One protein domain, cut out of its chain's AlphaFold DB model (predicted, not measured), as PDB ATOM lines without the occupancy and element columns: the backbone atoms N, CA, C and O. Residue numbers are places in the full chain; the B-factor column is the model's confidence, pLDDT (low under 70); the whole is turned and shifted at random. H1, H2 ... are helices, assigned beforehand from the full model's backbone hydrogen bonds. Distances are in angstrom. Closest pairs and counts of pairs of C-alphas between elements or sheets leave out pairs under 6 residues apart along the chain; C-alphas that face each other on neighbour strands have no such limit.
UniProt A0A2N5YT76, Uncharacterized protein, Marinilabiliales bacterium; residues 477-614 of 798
ATOM      1  N   VAL A 477     102.405 125.135 116.756       58.38
ATOM      2  CA  VAL A 477     101.477 126.021 117.469       58.38
ATOM      3  C   VAL A 477     100.082 125.680 116.971       58.38
ATOM      4  O   VAL A 477      99.816 125.819 115.780       58.38
ATOM      5  N   GLY A 478      99.218 125.198 117.861       58.00
ATOM      6  CA  GLY A 478      97.831 124.899 117.522       58.00
ATOM      7  C   GLY A 478      97.076 126.161 117.094       58.00
ATOM      8  O   GLY A 478      97.281 127.236 117.657       58.00
ATOM      9  N   GLU A 479      96.164 126.019 116.132       58.50
ATOM     10  CA  GLU A 479      95.362 127.123 115.575       58.50
ATOM     11  C   GLU A 479      94.256 127.627 116.522       58.50
ATOM     12  O   GLU A 479      93.546 128.585 116.218       58.50
ATOM     13  N   MET A 480      94.102 127.004 117.696       65.38
ATOM     14  CA  MET A 480      93.103 127.406 118.682       65.38
ATOM     15  C   MET A 480      93.314 128.851 119.151       65.38
ATOM     16  O   MET A 480      94.424 129.268 119.481       65.38
ATOM     17  N   GLY A 481      92.219 129.606 119.280       68.69
ATOM     18  CA  GLY A 481      92.256 130.945 119.863       68.69
ATOM     19  C   GLY A 481      92.840 130.947 121.285       68.69
ATOM     20  O   GLY A 481      92.586 130.044 122.084       68.69
ATOM     21  N   MET A 482      93.583 132.002 121.633       74.06
ATOM     22  CA  MET A 482      94.312 132.118 122.908       74.06
ATOM     23  C   MET A 482      93.427 131.900 124.150       74.06
ATOM     24  O   MET A 482      93.856 131.272 125.118       74.06
ATOM     25  N   LEU A 483      92.181 132.389 124.133       76.19
ATOM     26  CA  LEU A 483      91.235 132.193 125.241       76.19
ATOM     27  C   LEU A 483      90.877 130.715 125.439       76.19
ATOM     28  O   LEU A 483      90.779 130.256 126.576       76.19
ATOM     29  N   ASN A 484      90.757 129.960 124.348       73.56
ATOM     30  CA  ASN A 484      90.424 128.537 124.379       73.56
ATOM     31  C   ASN A 484      91.604 127.722 124.906       73.56
ATOM     32  O   ASN A 484      91.415 126.830 125.725       73.56
ATOM     33  N   GLN A 485      92.833 128.085 124.532       76.38
ATOM     34  CA  GLN A 485      94.056 127.472 125.067       76.38
ATOM     35  C   GLN A 485      94.215 127.735 126.574       76.38
ATOM     36  O   GLN A 485      94.596 126.843 127.339       76.38
ATOM     37  N   ILE A 486      93.873 128.941 127.040       83.00
ATOM     38  CA  ILE A 486      93.846 129.272 128.473       83.00
ATOM     39  C   ILE A 486      92.777 128.440 129.194       83.00
ATOM     40  O   ILE A 486      93.067 127.842 130.229       83.00
ATOM     41  N   ALA A 487      91.566 128.342 128.643       79.44
ATOM     42  CA  ALA A 487      90.512 127.512 129.221       79.44
ATOM     43  C   ALA A 487      90.918 126.028 129.268       79.44
ATOM     44  O   ALA A 487      90.754 125.381 130.302       79.44
ATOM     45  N   PHE A 488      91.519 125.512 128.190       78.56
ATOM     46  CA  PHE A 488      91.989 124.127 128.076       78.56
ATOM     47  C   PHE A 488      93.020 123.837 129.153       78.56
ATOM     48  O   PHE A 488      92.876 122.900 129.934       78.56
ATOM     49  N   SER A 489      94.046 124.683 129.232       85.00
ATOM     50  CA  SER A 489      95.126 124.525 130.200       85.00
ATOM     51  C   SER A 489      94.640 124.618 131.643       85.00
ATOM     52  O   SER A 489      95.147 123.886 132.492       85.00
ATOM     53  N   LEU A 490      93.627 125.441 131.931       86.94
ATOM     54  CA  LEU A 490      93.005 125.511 133.250       86.94
ATOM     55  C   LEU A 490      92.254 124.217 133.594       86.94
ATOM     56  O   LEU A 490      92.472 123.663 134.672       86.94
ATOM     57  N   VAL A 491      91.408 123.712 132.691       82.62
ATOM     58  CA  VAL A 491      90.687 122.441 132.894       82.62
ATOM     59  C   VAL A 491      91.677 121.289 133.054       82.62
ATOM     60  O   VAL A 491      91.568 120.514 134.005       82.62
ATOM     61  N   TYR A 492      92.686 121.225 132.185       82.62
ATOM     62  CA  TYR A 492      93.755 120.234 132.242       82.62
ATOM     63  C   TYR A 492      94.522 120.307 133.570       82.62
ATOM     64  O   TYR A 492      94.773 119.281 134.200       82.62
ATOM     65  N   PHE A 493      94.855 121.511 134.046       87.25
ATOM     66  CA  PHE A 493      95.517 121.727 135.334       87.25
ATOM     67  C   PHE A 493      94.658 121.255 136.516       87.25
ATOM     68  O   PHE A 493      95.173 120.572 137.401       87.25
ATOM     69  N   ILE A 494      93.353 121.557 136.527       85.69
ATOM     70  CA  ILE A 494      92.426 121.117 137.586       85.69
ATOM     71  C   ILE A 494      92.286 119.592 137.573       85.69
ATOM     72  O   ILE A 494      92.403 118.965 138.629       85.69
ATOM     73  N   LYS A 495      92.093 118.983 136.395       79.12
ATOM     74  CA  LYS A 495      92.057 117.522 136.254       79.12
ATOM     75  C   LYS A 495      93.373 116.895 136.724       79.12
ATOM     76  O   LYS A 495      93.347 115.983 137.538       79.12
ATOM     77  N   SER A 496      94.523 117.439 136.328       79.25
ATOM     78  CA  SER A 496      95.847 116.986 136.791       79.25
ATOM     79  C   SER A 496      95.996 117.069 138.318       79.25
ATOM     80  O   SER A 496      96.573 116.182 138.942       79.25
ATOM     81  N   TYR A 497      95.437 118.108 138.944       79.25
ATOM     82  CA  TYR A 497      95.390 118.252 140.402       79.25
ATOM     83  C   TYR A 497      94.549 117.158 141.069       79.25
ATOM     84  O   TYR A 497      94.915 116.663 142.135       79.25
ATOM     85  N   ALA A 498      93.434 116.777 140.438       75.88
ATOM     86  CA  ALA A 498      92.549 115.715 140.907       75.88
ATOM     87  C   ALA A 498      93.293 114.387 141.049       75.88
ATOM     88  O   ALA A 498      93.203 113.744 142.096       75.88
ATOM     89  N   TYR A 499      94.101 114.038 140.043       70.31
ATOM     90  CA  TYR A 499      94.891 112.803 140.020       70.31
ATOM     91  C   TYR A 499      95.880 112.679 141.194       70.31
ATOM     92  O   TYR A 499      96.246 111.562 141.555       70.31
ATOM     93  N   ILE A 500      96.277 113.787 141.838       69.19
ATOM     94  CA  ILE A 500      97.151 113.765 143.029       69.19
ATOM     95  C   ILE A 500      96.427 113.167 144.245       69.19
ATOM     96  O   ILE A 500      97.057 112.497 145.062       69.19
ATOM     97  N   PHE A 501      95.124 113.428 144.392       62.75
ATOM     98  CA  PHE A 501      94.355 113.076 145.591       62.75
ATOM     99  C   PHE A 501      93.364 111.933 145.365       62.75
ATOM    100  O   PHE A 501      93.030 111.228 146.314       62.75
ATOM    101  N   ILE A 502      92.877 111.764 144.134       60.72
ATOM    102  CA  ILE A 502      91.836 110.801 143.782       60.72
ATOM    103  C   ILE A 502      92.216 110.139 142.454       60.72
ATOM    104  O   ILE A 502      91.794 110.546 141.379       60.72
ATOM    105  N   THR A 503      93.040 109.099 142.538       51.06
ATOM    106  CA  THR A 503      93.654 108.422 141.384       51.06
ATOM    107  C   THR A 503      92.688 107.506 140.610       51.06
ATOM    108  O   THR A 503      93.066 106.984 139.569       51.06
ATOM    109  N   PHE A 504      91.457 107.305 141.107       48.44
ATOM    110  CA  PHE A 504      90.503 106.281 140.640       48.44
ATOM    111  C   PHE A 504      89.205 106.820 140.025       48.44
ATOM    112  O   PHE A 504      88.372 106.026 139.594       48.44
ATOM    113  N   VAL A 505      88.978 108.136 140.025       50.38
ATOM    114  CA  VAL A 505      87.755 108.684 139.424       50.38
ATOM    115  C   VAL A 505      88.040 108.910 137.953       50.38
ATOM    116  O   VAL A 505      88.585 109.942 137.571       50.38
ATOM    117  N   ASP A 506      87.683 107.918 137.145       47.84
ATOM    118  CA  ASP A 506      87.502 108.115 135.716       47.84
ATOM    119  C   ASP A 506      86.391 109.164 135.570       47.84
ATOM    120  O   ASP A 506      85.221 108.931 135.887       47.84
ATOM    121  N   LEU A 507      86.790 110.402 135.277       54.38
ATOM    122  CA  LEU A 507      85.935 111.591 135.306       54.38
ATOM    123  C   LEU A 507      85.005 111.625 134.078       54.38
ATOM    124  O   LEU A 507      84.769 112.686 133.499       54.38
ATOM    125  N   THR A 508      84.468 110.485 133.661       53.94
ATOM    126  CA  THR A 508      83.775 110.322 132.380       53.94
ATOM    127  C   THR A 508      82.249 110.315 132.517       53.94
ATOM    128  O   THR A 508      81.570 110.791 131.607       53.94
ATOM    129  N   GLU A 509      81.668 109.943 133.667       56.28
ATOM    130  CA  GLU A 509      80.208 109.774 133.768       56.28
ATOM    131  C   GLU A 509      79.539 110.532 134.945       56.28
ATOM    132  O   GLU A 509      79.735 110.270 136.129       56.28
ATOM    133  N   ARG A 510      78.696 111.514 134.591       52.28
ATOM    134  CA  ARG A 510      77.688 112.252 135.401       52.28
ATOM    135  C   ARG A 510      78.131 113.126 136.593       52.28
ATOM    136  O   ARG A 510      77.518 114.176 136.766       52.28
ATOM    137  N   PHE A 511      79.174 112.807 137.364       62.19
ATOM    138  CA  PHE A 511      79.601 113.629 138.527       62.19
ATOM    139  C   PHE A 511      80.848 114.496 138.292       62.19
ATOM    140  O   PHE A 511      81.257 115.255 139.172       62.19
ATOM    141  N   THR A 512      81.432 114.431 137.096       68.62
ATOM    142  CA  THR A 512      82.683 115.104 136.716       68.62
ATOM    143  C   THR A 512      82.704 116.596 137.028       68.62
ATOM    144  O   THR A 512      83.668 117.095 137.602       68.62
ATOM    145  N   LEU A 513      81.634 117.316 136.681       70.81
ATOM    146  CA  LEU A 513      81.577 118.767 136.855       70.81
ATOM    147  C   LEU A 513      81.567 119.161 138.338       70.81
ATOM    148  O   LEU A 513      82.305 120.057 138.737       70.81
ATOM    149  N   LEU A 514      80.777 118.462 139.163       75.44
ATOM    150  CA  LEU A 514      80.715 118.700 140.606       75.44
ATOM    151  C   LEU A 514      82.077 118.438 141.261       75.44
ATOM    152  O   LEU A 514      82.552 119.260 142.042       75.44
ATOM    153  N   TRP A 515      82.735 117.333 140.899       73.62
ATOM    154  CA  TRP A 515      84.075 117.010 141.390       73.62
ATOM    155  C   TRP A 515      85.119 118.046 140.980       73.62
ATOM    156  O   TRP A 515      85.894 118.492 141.824       73.62
ATOM    157  N   LEU A 516      85.113 118.491 139.722       76.69
ATOM    158  CA  LEU A 516      86.029 119.533 139.258       76.69
ATOM    159  C   LEU A 516      85.812 120.860 139.985       76.69
ATOM    160  O   LEU A 516      86.792 121.508 140.345       76.69
ATOM    161  N   ILE A 517      84.560 121.239 140.265       82.38
ATOM    162  CA  ILE A 517      84.245 122.430 141.066       82.38
ATOM    163  C   ILE A 517      84.792 122.282 142.491       82.38
ATOM    164  O   ILE A 517      85.445 123.198 142.988       82.38
ATOM    165  N   LEU A 518      84.582 121.135 143.146       83.44
ATOM    166  CA  LEU A 518      85.101 120.889 144.497       83.44
ATOM    167  C   LEU A 518      86.634 120.961 144.542       83.44
ATOM    168  O   LEU A 518      87.202 121.586 145.438       83.44
ATOM    169  N   ILE A 519      87.305 120.374 143.552       84.38
ATOM    170  CA  ILE A 519      88.767 120.396 143.441       84.38
ATOM    171  C   ILE A 519      89.258 121.810 143.154       84.38
ATOM    172  O   ILE A 519      90.210 122.265 143.780       84.38
ATOM    173  N   PHE A 520      88.585 122.548 142.277       87.19
ATOM    174  CA  PHE A 520      88.909 123.941 142.002       87.19
ATOM    175  C   PHE A 520      88.778 124.823 143.253       87.19
ATOM    176  O   PHE A 520      89.692 125.587 143.568       87.19
ATOM    177  N   LEU A 521      87.698 124.669 144.025       89.94
ATOM    178  CA  LEU A 521      87.522 125.356 145.307       89.94
ATOM    179  C   LEU A 521      88.621 124.977 146.309       89.94
ATOM    180  O   LEU A 521      89.150 125.849 147.001       89.94
ATOM    181  N   PHE A 522      89.017 123.702 146.354       88.12
ATOM    182  CA  PHE A 522      90.129 123.238 147.181       88.12
ATOM    183  C   PHE A 522      91.471 123.858 146.759       88.12
ATOM    184  O   PHE A 522      92.229 124.319 147.615       88.12
ATOM    185  N   ILE A 523      91.746 123.958 145.455       90.19
ATOM    186  CA  ILE A 523      92.933 124.642 144.923       90.19
ATOM    187  C   ILE A 523      92.932 126.106 145.369       90.19
ATOM    188  O   ILE A 523      93.916 126.564 145.955       90.19
ATOM    189  N   ILE A 524      91.830 126.836 145.162       92.62
ATOM    190  CA  ILE A 524      91.706 128.239 145.593       92.62
ATOM    191  C   ILE A 524      91.978 128.363 147.092       92.62
ATOM    192  O   ILE A 524      92.756 129.223 147.509       92.62
ATOM    193  N   PHE A 525      91.392 127.484 147.904       92.12
ATOM    194  CA  PHE A 525      91.616 127.462 149.344       92.12
ATOM    195  C   PHE A 525      93.105 127.301 149.700       92.12
ATOM    196  O   PHE A 525      93.626 128.072 150.513       92.12
ATOM    197  N   LEU A 526      93.827 126.373 149.059       92.31
ATOM    198  CA  LEU A 526      95.268 126.190 149.274       92.31
ATOM    199  C   LEU A 526      96.089 127.422 148.858       92.31
ATOM    200  O   LEU A 526      97.002 127.823 149.583       92.31
ATOM    201  N   PHE A 527      95.747 128.061 147.736       94.06
ATOM    202  CA  PHE A 527      96.383 129.307 147.294       94.06
ATOM    203  C   PHE A 527      96.156 130.453 148.284       94.06
ATOM    204  O   PHE A 527      97.108 131.144 148.658       94.06
ATOM    205  N   VAL A 528      94.921 130.631 148.762       94.19
ATOM    206  CA  VAL A 528      94.584 131.638 149.778       94.19
ATOM    207  C   VAL A 528      95.386 131.391 151.055       94.19
ATOM    208  O   VAL A 528      96.001 132.321 151.582       94.19
ATOM    209  N   LEU A 529      95.470 130.141 151.522       91.81
ATOM    210  CA  LEU A 529      96.295 129.778 152.676       91.81
ATOM    211  C   LEU A 529      97.779 130.105 152.466       91.81
ATOM    212  O   LEU A 529      98.414 130.661 153.365       91.81
ATOM    213  N   ALA A 530      98.337 129.799 151.292       93.44
ATOM    214  CA  ALA A 530      99.729 130.108 150.970       93.44
ATOM    215  C   ALA A 530      99.996 131.624 150.998       93.44
ATOM    216  O   ALA A 530     100.971 132.075 151.607       93.44
ATOM    217  N   VAL A 531      99.106 132.433 150.415       93.56
ATOM    218  CA  VAL A 531      99.215 133.902 150.431       93.56
ATOM    219  C   VAL A 531      99.097 134.454 151.854       93.56
ATOM    220  O   VAL A 531      99.890 135.313 152.248       93.56
ATOM    221  N   LEU A 532      98.157 133.946 152.656       90.19
ATOM    222  CA  LEU A 532      98.004 134.345 154.059       90.19
ATOM    223  C   LEU A 532      99.250 134.006 154.887       90.19
ATOM    224  O   LEU A 532      99.705 134.842 155.668       90.19
ATOM    225  N   ASN A 533      99.837 132.824 154.687       90.38
ATOM    226  CA  ASN A 533     101.087 132.415 155.332       90.38
ATOM    227  C   ASN A 533     102.253 133.348 154.968       90.38
ATOM    228  O   ASN A 533     103.019 133.755 155.842       90.38
ATOM    229  N   ILE A 534     102.368 133.746 153.696       90.00
ATOM    230  CA  ILE A 534     103.386 134.708 153.252       90.00
ATOM    231  C   ILE A 534     103.175 136.069 153.921       90.00
ATOM    232  O   ILE A 534     104.125 136.609 154.487       90.00
ATOM    233  N   ARG A 535     101.943 136.599 153.911       91.06
ATOM    234  CA  ARG A 535     101.611 137.895 154.531       91.06
ATOM    235  C   ARG A 535     101.885 137.912 156.034       91.06
ATOM    236  O   ARG A 535     102.401 138.897 156.546       91.06
ATOM    237  N   ARG A 536     101.575 136.817 156.732       88.62
ATOM    238  CA  ARG A 536     101.812 136.661 158.178       88.62
ATOM    239  C   ARG A 536     103.269 136.330 158.525       88.62
ATOM    240  O   ARG A 536     103.607 136.245 159.700       88.62
ATOM    241  N   GLY A 537     104.126 136.072 157.534       82.81
ATOM    242  CA  GLY A 537     105.519 135.653 157.721       82.81
ATOM    243  C   GLY A 537     105.701 134.212 158.229       82.81
ATOM    244  O   GLY A 537     106.811 133.679 158.187       82.81
ATOM    245  N   THR A 538     104.628 133.545 158.654       78.56
ATOM    246  CA  THR A 538     104.621 132.156 159.123       78.56
ATOM    247  C   THR A 538     104.684 131.187 157.951       78.56
ATOM    248  O   THR A 538     103.818 131.222 157.085       78.56
ATOM    249  N   ASN A 539     105.646 130.262 157.933       82.62
ATOM    250  CA  ASN A 539     105.733 129.229 156.884       82.62
ATOM    251  C   ASN A 539     105.812 129.823 155.465       82.62
ATOM    252  O   ASN A 539     105.338 129.243 154.485       82.62
ATOM    253  N   SER A 540     106.431 130.998 155.349       86.56
ATOM    254  CA  SER A 540     106.548 131.734 154.090       86.56
ATOM    255  C   SER A 540     107.327 130.949 153.033       86.56
ATOM    256  O   SER A 540     106.944 130.950 151.871       86.56
ATOM    257  N   ARG A 541     108.375 130.209 153.421       89.38
ATOM    258  CA  ARG A 541     109.209 129.444 152.475       89.38
ATOM    259  C   ARG A 541     108.464 128.309 151.775       89.38
ATOM    260  O   ARG A 541     108.540 128.232 150.555       89.38
ATOM    261  N   ILE A 542     107.742 127.465 152.519       90.19
ATOM    262  CA  ILE A 542     106.957 126.366 151.928       90.19
ATOM    263  C   ILE A 542     105.771 126.900 151.110       90.19
ATOM    264  O   ILE A 542     105.400 126.313 150.104       90.19
ATOM    265  N   SER A 543     105.238 128.067 151.480       93.44
ATOM    266  CA  SER A 543     104.175 128.734 150.720       93.44
ATOM    267  C   SER A 543     104.688 129.320 149.398       93.44
ATOM    268  O   SER A 543     104.068 129.125 148.360       93.44
ATOM    269  N   VAL A 544     105.853 129.984 149.396       91.56
ATOM    270  CA  VAL A 544     106.500 130.469 148.159       91.56
ATOM    271  C   VAL A 544     106.886 129.298 147.259       91.56
ATOM    272  O   VAL A 544     106.705 129.363 146.050       91.56
ATOM    273  N   TRP A 545     107.373 128.210 147.847       92.25
ATOM    274  CA  TRP A 545     107.641 126.967 147.140       92.25
ATOM    275  C   TRP A 545     106.399 126.389 146.454       92.25
ATOM    276  O   TRP A 545     106.437 126.126 145.252       92.25
ATOM    277  N   PHE A 546     105.300 126.248 147.203       93.75
ATOM    278  CA  PHE A 546     104.009 125.785 146.696       93.75
ATOM    279  C   PHE A 546     103.538 126.639 145.515       93.75
ATOM    280  O   PHE A 546     103.221 126.094 144.458       93.75
ATOM    281  N   LEU A 547     103.558 127.970 145.660       93.38
ATOM    282  CA  LEU A 547     103.137 128.895 144.604       93.38
ATOM    283  C   LEU A 547     104.026 128.794 143.359       93.38
ATOM    284  O   LEU A 547     103.500 128.710 142.253       93.38
ATOM    285  N   SER A 548     105.352 128.750 143.520       92.12
ATOM    286  CA  SER A 548     106.278 128.611 142.390       92.12
ATOM    287  C   SER A 548     106.050 127.312 141.620       92.12
ATOM    288  O   SER A 548     106.012 127.333 140.394       92.12
ATOM    289  N   CYS A 549     105.867 126.190 142.322       91.62
ATOM    290  CA  CYS A 549     105.615 124.899 141.684       91.62
ATOM    291  C   CYS A 549     104.275 124.901 140.935       91.62
ATOM    292  O   CYS A 549     104.222 124.533 139.766       91.62
ATOM    293  N   ASN A 550     103.204 125.385 141.568       92.12
ATOM    294  CA  ASN A 550     101.888 125.448 140.931       92.12
ATOM    295  C   ASN A 550     101.877 126.365 139.704       92.12
ATOM    296  O   ASN A 550     101.255 126.039 138.697       92.12
ATOM    297  N   PHE A 551     102.606 127.478 139.757       91.25
ATOM    298  CA  PHE A 551     102.718 128.384 138.623       91.25
ATOM    299  C   PHE A 551     103.467 127.748 137.444       91.25
ATOM    300  O   PHE A 551     103.012 127.842 136.308       91.25
ATOM    301  N   VAL A 552     104.569 127.034 137.703       91.25
ATOM    302  CA  VAL A 552     105.300 126.278 136.667       91.25
ATOM    303  C   VAL A 552     104.443 125.160 136.078       91.25
ATOM    304  O   VAL A 552     104.462 124.950 134.867       91.25
ATOM    305  N   ALA A 553     103.676 124.455 136.910       89.81
ATOM    306  CA  ALA A 553     102.791 123.394 136.451       89.81
ATOM    307  C   ALA A 553     101.652 123.936 135.572       89.81
ATOM    308  O   ALA A 553     101.381 123.372 134.518       89.81
ATOM    309  N   TYR A 554     101.046 125.069 135.940       90.44
ATOM    310  CA  TYR A 554     100.056 125.738 135.094       90.44
ATOM    311  C   TYR A 554     100.658 126.213 133.762       90.44
ATOM    312  O   TYR A 554     100.101 125.939 132.704       90.44
ATOM    313  N   LEU A 555     101.833 126.852 133.782       89.81
ATOM    314  CA  LEU A 555     102.525 127.256 132.549       89.81
ATOM    315  C   LEU A 555     102.906 126.057 131.674       89.81
ATOM    316  O   LEU A 555     102.920 126.174 130.454       89.81
ATOM    317  N   SER A 556     103.176 124.903 132.282       87.50
ATOM    318  CA  SER A 556     103.394 123.645 131.565       87.50
ATOM    319  C   SER A 556     102.114 123.123 130.913       87.50
ATOM    320  O   SER A 556     102.171 122.651 129.785       87.50
ATOM    321  N   ALA A 557     100.958 123.263 131.570       85.38
ATOM    322  CA  ALA A 557      99.664 122.919 130.985       85.38
ATOM    323  C   ALA A 557      99.307 123.864 129.827       85.38
ATOM    324  O   ALA A 557      98.788 123.423 128.808       85.38
ATOM    325  N   LEU A 558      99.639 125.153 129.954       85.88
ATOM    326  CA  LEU A 558      99.485 126.132 128.877       85.88
ATOM    327  C   LEU A 558     100.410 125.825 127.699       85.88
ATOM    328  O   LEU A 558      99.968 125.856 126.557       85.88
ATOM    329  N   PHE A 559     101.672 125.489 127.970       81.88
ATOM    330  CA  PHE A 559     102.611 125.055 126.939       81.88
ATOM    331  C   PHE A 559     102.089 123.816 126.207       81.88
ATOM    332  O   PHE A 559     102.101 123.795 124.984       81.88
ATOM    333  N   TYR A 560     101.560 122.831 126.938       78.38
ATOM    334  CA  TYR A 560     100.935 121.654 126.339       78.38
ATOM    335  C   TYR A 560      99.739 122.021 125.446       78.38
ATOM    336  O   TYR A 560      99.682 121.575 124.304       78.38
ATOM    337  N   ALA A 561      98.840 122.888 125.925       76.75
ATOM    338  CA  ALA A 561      97.685 123.366 125.161       76.75
ATOM    339  C   ALA A 561      98.086 124.088 123.864       76.75
ATOM    340  O   ALA A 561      97.439 123.920 122.839       76.75
ATOM    341  N   LEU A 562      99.169 124.872 123.905       72.75
ATOM    342  CA  LEU A 562      99.721 125.557 122.732       72.75
ATOM    343  C   LEU A 562     100.284 124.580 121.695       72.75
ATOM    344  O   LEU A 562     100.289 124.902 120.512       72.75
ATOM    345  N   THR A 563     100.764 123.417 122.139       67.88
ATOM    346  CA  THR A 563     101.389 122.397 121.282       67.88
ATOM    347  C   THR A 563     100.447 121.308 120.784       67.88
ATOM    348  O   THR A 563     100.846 120.492 119.956       67.88
ATOM    349  N   LEU A 564      99.218 121.250 121.298       65.75
ATOM    350  CA  LEU A 564      98.221 120.282 120.852       65.75
ATOM    351  C   LEU A 564      97.677 120.736 119.485       65.75
ATOM    352  O   LEU A 564      97.174 121.855 119.366       65.75
ATOM    353  N   SER A 565      97.804 119.909 118.440       50.19
ATOM    354  CA  SER A 565      97.237 120.233 117.124       50.19
ATOM    355  C   SER A 565      95.705 120.251 117.196       50.19
ATOM    356  O   SER A 565      95.097 119.507 117.963       50.19
ATOM    357  N   ALA A 566      95.071 121.117 116.403       44.03
ATOM    358  CA  ALA A 566      93.632 121.405 116.429       44.03
ATOM    359  C   ALA A 566      92.715 120.248 115.959       44.03
ATOM    360  O   ALA A 566      91.548 120.484 115.665       44.03
ATOM    361  N   ALA A 567      93.220 119.014 115.869       39.41
ATOM    362  CA  ALA A 567      92.552 117.920 115.165       39.41
ATOM    363  C   ALA A 567      91.282 117.376 115.854       39.41
ATOM    364  O   ALA A 567      90.476 116.760 115.170       39.41
ATOM    365  N   ASP A 568      91.053 117.643 117.147       43.88
ATOM    366  CA  ASP A 568      90.010 116.935 117.917       43.88
ATOM    367  C   ASP A 568      88.999 117.825 118.669       43.88
ATOM    368  O   ASP A 568      88.330 117.343 119.581       43.88
ATOM    369  N   THR A 569      88.833 119.112 118.336       47.56
ATOM    370  CA  THR A 569      87.780 119.928 118.988       47.56
ATOM    371  C   THR A 569      86.556 120.122 118.090       47.56
ATOM    372  O   THR A 569      86.589 121.003 117.232       47.56
ATOM    373  N   PRO A 570      85.472 119.339 118.275       43.34
ATOM    374  CA  PRO A 570      84.225 119.526 117.544       43.34
ATOM    375  C   PRO A 570      83.456 120.765 118.028       43.34
ATOM    376  O   PRO A 570      83.465 121.129 119.203       43.34
ATOM    377  N   ASP A 571      82.737 121.364 117.087       44.97
ATOM    378  CA  ASP A 571      82.063 122.668 117.126       44.97
ATOM    379  C   ASP A 571      80.784 122.747 118.011       44.97
ATOM    380  O   ASP A 571      79.848 123.478 117.697       44.97
ATOM    381  N   ALA A 572      80.679 121.997 119.119       40.47
ATOM    382  CA  ALA A 572      79.426 121.892 119.892       40.47
ATOM    383  C   ALA A 572      79.563 122.164 121.407       40.47
ATOM    384  O   ALA A 572      80.464 121.652 122.070       40.47
ATOM    385  N   ASP A 573      78.622 122.955 121.950       49.56
ATOM    386  CA  ASP A 573      78.415 123.333 123.363       49.56
ATOM    387  C   ASP A 573      79.693 123.481 124.214       49.56
ATOM    388  O   ASP A 573      80.099 122.630 125.015       49.56
ATOM    389  N   PHE A 574      80.273 124.671 124.059       53.78
ATOM    390  CA  PHE A 574      81.658 125.059 124.320       53.78
ATOM    391  C   PHE A 574      82.261 124.723 125.695       53.78
ATOM    392  O   PHE A 574      83.477 124.670 125.825       53.78
ATOM    393  N   PHE A 575      81.461 124.526 126.746       54.12
ATOM    394  CA  PHE A 575      81.991 124.362 128.110       54.12
ATOM    395  C   PHE A 575      81.806 122.949 128.676       54.12
ATOM    396  O   PHE A 575      82.709 122.415 129.317       54.12
ATOM    397  N   SER A 576      80.651 122.318 128.442       52.16
ATOM    398  CA  SER A 576      80.356 120.994 129.009       52.16
ATOM    399  C   SER A 576      80.959 119.854 128.181       52.16
ATOM    400  O   SER A 576      81.428 118.871 128.759       52.16
ATOM    401  N   CYS A 577      81.018 120.022 126.854       54.72
ATOM    402  CA  CYS A 577      81.705 119.111 125.942       54.72
ATOM    403  C   CYS A 577      83.225 119.201 126.153       54.72
ATOM    404  O   CYS A 577      83.895 118.196 126.381       54.72
ATOM    405  N   PHE A 578      83.731 120.431 126.263       60.12
ATOM    406  CA  PHE A 578      85.137 120.738 126.517       60.12
ATOM    407  C   PHE A 578      85.660 120.158 127.836       60.12
ATOM    408  O   PHE A 578      86.704 119.515 127.869       60.12
ATOM    409  N   ILE A 579      84.915 120.295 128.939       60.31
ATOM    410  CA  ILE A 579      85.309 119.697 130.226       60.31
ATOM    411  C   ILE A 579      85.376 118.167 130.147       60.31
ATOM    412  O   ILE A 579      86.218 117.565 130.816       60.31
ATOM    413  N   LYS A 580      84.517 117.523 129.352       59.62
ATOM    414  CA  LYS A 580      84.510 116.061 129.203       59.62
ATOM    415  C   LYS A 580      85.641 115.560 128.303       59.62
ATOM    416  O   LYS A 580      86.264 114.580 128.677       59.62
ATOM    417  N   GLN A 581      85.953 116.266 127.216       59.03
ATOM    418  CA  GLN A 581      86.926 115.847 126.194       59.03
ATOM    419  C   GLN A 581      88.403 116.101 126.547       59.03
ATOM    420  O   GLN A 581      89.290 115.554 125.902       59.03
ATOM    421  N   VAL A 582      88.707 116.937 127.551       66.19
ATOM    422  CA  VAL A 582      90.103 117.189 127.967       66.19
ATOM    423  C   VAL A 582      90.635 115.997 128.764       66.19
ATOM    424  O   VAL A 582      90.534 115.984 129.994       66.19
ATOM    425  N   ASP A 583      91.185 114.992 128.098       62.72
ATOM    426  CA  ASP A 583      91.775 113.839 128.776       62.72
ATOM    427  C   ASP A 583      93.119 114.184 129.424       62.72
ATOM    428  O   ASP A 583      93.935 114.952 128.897       62.72
ATOM    429  N   VAL A 584      93.355 113.628 130.617       61.91
ATOM    430  CA  VAL A 584      94.654 113.761 131.283       61.91
ATOM    431  C   VAL A 584      95.626 112.790 130.641       61.91
ATOM    432  O   VAL A 584      95.803 111.656 131.076       61.91
ATOM    433  N   ASN A 585      96.286 113.279 129.602       58.47
ATOM    434  CA  ASN A 585      97.327 112.548 128.910       58.47
ATOM    435  C   ASN A 585      98.640 112.637 129.684       58.47
ATOM    436  O   ASN A 585      99.180 113.719 129.915       58.47
ATOM    437  N   LEU A 586      99.210 111.496 130.054       55.97
ATOM    438  CA  LEU A 586     100.496 111.412 130.748       55.97
ATOM    439  C   LEU A 586     101.663 111.365 129.734       55.97
ATOM    440  O   LEU A 586     102.570 110.550 129.814       55.97
ATOM    441  N   ILE A 587     101.654 112.262 128.750       55.25
ATOM    442  CA  ILE A 587     102.687 112.326 127.706       55.25
ATOM    443  C   ILE A 587     103.897 113.185 128.116       55.25
ATOM    444  O   ILE A 587     103.858 113.951 129.077       55.25
ATOM    445  N   ARG A 588     104.985 113.130 127.332       57.78
ATOM    446  CA  ARG A 588     106.268 113.822 127.603       57.78
ATOM    447  C   ARG A 588     106.136 115.291 128.039       57.78
ATOM    448  O   ARG A 588     106.790 115.704 128.993       57.78
ATOM    449  N   TYR A 589     105.278 116.072 127.382       59.88
ATOM    450  CA  TYR A 589     105.098 117.504 127.672       59.88
ATOM    451  C   TYR A 589     104.295 117.789 128.946       59.88
ATOM    452  O   TYR A 589     104.373 118.886 129.502       59.88
ATOM    453  N   THR A 590     103.556 116.801 129.449       65.06
ATOM    454  CA  THR A 590     102.729 116.931 130.649       65.06
ATOM    455  C   THR A 590     103.428 116.383 131.895       65.06
ATOM    456  O   THR A 590     103.001 116.687 133.010       65.06
ATOM    457  N   ILE A 591     104.576 115.701 131.745       64.12
ATOM    458  CA  ILE A 591     105.448 115.276 132.858       64.12
ATOM    459  C   ILE A 591     105.768 116.458 133.779       64.12
ATOM    460  O   ILE A 591     105.658 116.343 135.000       64.12
ATOM    461  N   GLY A 592     106.116 117.624 133.221       63.47
ATOM    462  CA  GLY A 592     106.396 118.818 134.026       63.47
ATOM    463  C   GLY A 592     105.166 119.401 134.732       63.47
ATOM    464  O   GLY A 592     105.332 120.056 135.757       63.47
ATOM    465  N   VAL A 593     103.947 119.126 134.254       74.25
ATOM    466  CA  VAL A 593     102.704 119.481 134.961       74.25
ATOM    467  C   VAL A 593     102.593 118.616 136.210       74.25
ATOM    468  O   VAL A 593     102.662 119.135 137.323       74.25
ATOM    469  N   HIS A 594     102.519 117.298 136.029       74.56
ATOM    470  CA  HIS A 594     102.230 116.331 137.092       74.56
ATOM    471  C   HIS A 594     103.342 116.244 138.139       74.56
ATOM    472  O   HIS A 594     103.073 116.278 139.340       74.56
ATOM    473  N   THR A 595     104.605 116.207 137.698       74.31
ATOM    474  CA  THR A 595     105.769 116.084 138.595       74.31
ATOM    475  C   THR A 595     105.888 117.296 139.505       74.31
ATOM    476  O   THR A 595     106.055 117.164 140.719       74.31
ATOM    477  N   VAL A 596     105.787 118.497 138.930       82.31
ATOM    478  CA  VAL A 596     105.949 119.744 139.683       82.31
ATOM    479  C   VAL A 596     104.740 119.989 140.586       82.31
ATOM    480  O   VAL A 596     104.919 120.432 141.721       82.31
ATOM    481  N   LEU A 597     103.529 119.653 140.131       83.25
ATOM    482  CA  LEU A 597     102.319 119.715 140.948       83.25
ATOM    483  C   LEU A 597     102.423 118.832 142.183       83.25
ATOM    484  O   LEU A 597     102.233 119.311 143.299       83.25
ATOM    485  N   LEU A 598     102.760 117.559 142.004       79.38
ATOM    486  CA  LEU A 598     102.796 116.599 143.096       79.38
ATOM    487  C   LEU A 598     103.884 116.959 144.125       79.38
ATOM    488  O   LEU A 598     103.657 116.915 145.336       79.38
ATOM    489  N   PHE A 599     105.027 117.439 143.637       79.38
ATOM    490  CA  PHE A 599     106.147 117.925 144.437       79.38
ATOM    491  C   PHE A 599     105.896 119.259 145.160       79.38
ATOM    492  O   PHE A 599     106.413 119.494 146.255       79.38
ATOM    493  N   GLY A 600     105.116 120.157 144.563       85.31
ATOM    494  CA  GLY A 600     104.743 121.431 145.174       85.31
ATOM    495  C   GLY A 600     103.621 121.285 146.195       85.31
ATOM    496  O   GLY A 600     103.672 121.876 147.275       85.31
ATOM    497  N   THR A 601     102.614 120.489 145.845       86.44
ATOM    498  CA  THR A 601     101.331 120.417 146.542       86.44
ATOM    499  C   THR A 601     101.360 119.467 147.725       86.44
ATOM    500  O   THR A 601     100.956 119.868 148.817       86.44
ATOM    501  N   LEU A 602     101.845 118.231 147.559       80.25
ATOM    502  CA  LEU A 602     101.723 117.247 148.633       80.25
ATOM    503  C   LEU A 602     102.505 117.644 149.894       80.25
ATOM    504  O   LEU A 602     101.917 117.598 150.978       80.25
ATOM    505  N   PRO A 603     103.764 118.128 149.809       81.75
ATOM    506  CA  PRO A 603     104.470 118.599 150.997       81.75
ATOM    507  C   PRO A 603     103.742 119.751 151.692       81.75
ATOM    508  O   PRO A 603     103.676 119.782 152.918       81.75
ATOM    509  N   PHE A 604     103.140 120.671 150.930       87.31
ATOM    510  CA  PHE A 604     102.369 121.783 151.481       87.31
ATOM    511  C   PHE A 604     101.105 121.303 152.206       87.31
ATOM    512  O   PHE A 604     100.865 121.708 153.343       87.31
ATOM    513  N   VAL A 605     100.328 120.399 151.604       83.81
ATOM    514  CA  VAL A 605      99.115 119.842 152.223       83.81
ATOM    515  C   VAL A 605      99.451 119.043 153.480       83.81
ATOM    516  O   VAL A 605      98.856 119.291 154.529       83.81
ATOM    517  N   ILE A 606     100.449 118.154 153.415       76.75
ATOM    518  CA  ILE A 606     100.940 117.385 154.571       76.75
ATOM    519  C   ILE A 606     101.350 118.333 155.698       76.75
ATOM    520  O   ILE A 606     100.976 118.139 156.857       76.75
ATOM    521  N   TYR A 607     102.092 119.386 155.355       77.88
ATOM    522  CA  TYR A 607     102.537 120.384 156.309       77.88
ATOM    523  C   TYR A 607     101.352 121.104 156.978       77.88
ATOM    524  O   TYR A 607     101.327 121.266 158.202       77.88
ATOM    525  N   MET A 608     100.353 121.526 156.195       79.81
ATOM    526  CA  MET A 608      99.184 122.249 156.701       79.81
ATOM    527  C   MET A 608      98.284 121.363 157.572       79.81
ATOM    528  O   MET A 608      97.902 121.789 158.661       79.81
ATOM    529  N   LEU A 609      98.013 120.120 157.159       75.12
ATOM    530  CA  LEU A 609      97.264 119.145 157.961       75.12
ATOM    531  C   LEU A 609      97.972 118.853 159.288       75.12
ATOM    532  O   LEU A 609      97.354 118.891 160.354       75.12
ATOM    533  N   GLY A 610      99.287 118.639 159.234       68.69
ATOM    534  CA  GLY A 610     100.120 118.408 160.407       68.69
ATOM    535  C   GLY A 610     100.053 119.531 161.440       68.69
ATOM    536  O   GLY A 610     100.004 119.268 162.643       68.69
ATOM    537  N   LYS A 611     100.018 120.785 160.975       70.00
ATOM    538  CA  LYS A 611      99.900 121.973 161.828       70.00
ATOM    539  C   LYS A 611      98.491 122.140 162.404       70.00
ATOM    540  O   LYS A 611      98.360 122.453 163.582       70.00
ATOM    541  N   SER A 612      97.444 121.906 161.615       69.06
ATOM    542  CA  SER A 612      96.053 122.002 162.088       69.06
ATOM    543  C   SER A 612      95.729 120.957 163.163       69.06
ATOM    544  O   SER A 612      95.037 121.252 164.137       69.06
ATOM    545  N   LEU A 613      96.275 119.745 163.036       64.44
ATOM    546  CA  LEU A 613      96.073 118.665 164.006       64.44
ATOM    547  C   LEU A 613      96.910 118.840 165.282       64.44
ATOM    548  O   LEU A 613      96.501 118.388 166.351       64.44
ATOM    549  N   GLU A 614      98.044 119.545 165.206       62.50
ATOM    550  CA  GLU A 614      98.866 119.892 166.374       62.50
ATOM    551  C   GLU A 614      98.115 120.738 167.403       62.50
ATOM    552  O   GLU A 614      98.323 120.554 168.602       62.50
TER     553      GLU A 614
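What this domain is: This is residues 477 to 614 of the 798 residues of an uncharacterized protein of Marinilabiliales bacterium (UniProt A0A2N5YT76). H2 and H3 make a V, a helical hairpin that meets at its tight link, H1 runs across the open side of the V from H3 to H2 as the third side of a triangle, and H5 packs side by side with H3, its residues 609 to 614 sticking out. The short H4 sits near H1 and H2 after a long loop. The printed part has 138 residues with five named helices, H1 to H5 along the chain, no named strand, and is all helix. It is compact, radius of gyration of the C-alphas 16.0 A, with an elongated outline of 51 by 32 by 24 A.

How they stand to each other: Begin at H3, residues 540 to 563, which touches H5, residues 591 to 614, at a shallow tilt of 28 degrees, opposite ways; the closest C-alphas, Ala 553 and Val 593, are 4.2 A apart. H2, residues 512 to 535, forms a helical hairpin with H3 at a steep tilt of 42 degrees, closest at the C-alphas of Ile 534 and Ser 540, 4.4 A. H1, residues 482 to 501, touches H3 with residues 485 to 493 alone, at a steep tilt of 54 degrees, closest at the C-alphas of Ser 489 and Leu 558, 4.8 A. H1 and H2 are about perpendicular at 87 degrees and touch, closest at the C-alphas of Ile 494 and Phe 520, 6.3 A. H4, residues 576 to 581, is close to H1 but not clearly touching: the C-alphas of Val 491 and Ile 579 are 6.6 A apart. In H2, H3 and H4 every O i to N i+4 pair is within hydrogen-bond range; in H1 14 of 16 are, in H5 17 of 20.

Where its parts are: Find C-alpha 482 at (94.312, 132.118, 122.908), where H1 begins its 29.6 A. H2 is 34.6 A long, H3 and H5 34.5 A each. H5 ends at C-alpha 614, (98.866, 119.892, 166.374).

The domain as a whole: Look from Asp 571 to Glu 614, whose C-alphas are the farthest apart, 52.1 A. The printed part has no cut; the link H3 to H4 is long, 12 residues. Mean pLDDT of the printed part is 74.0, and residues 563 to 592 are among those under 70.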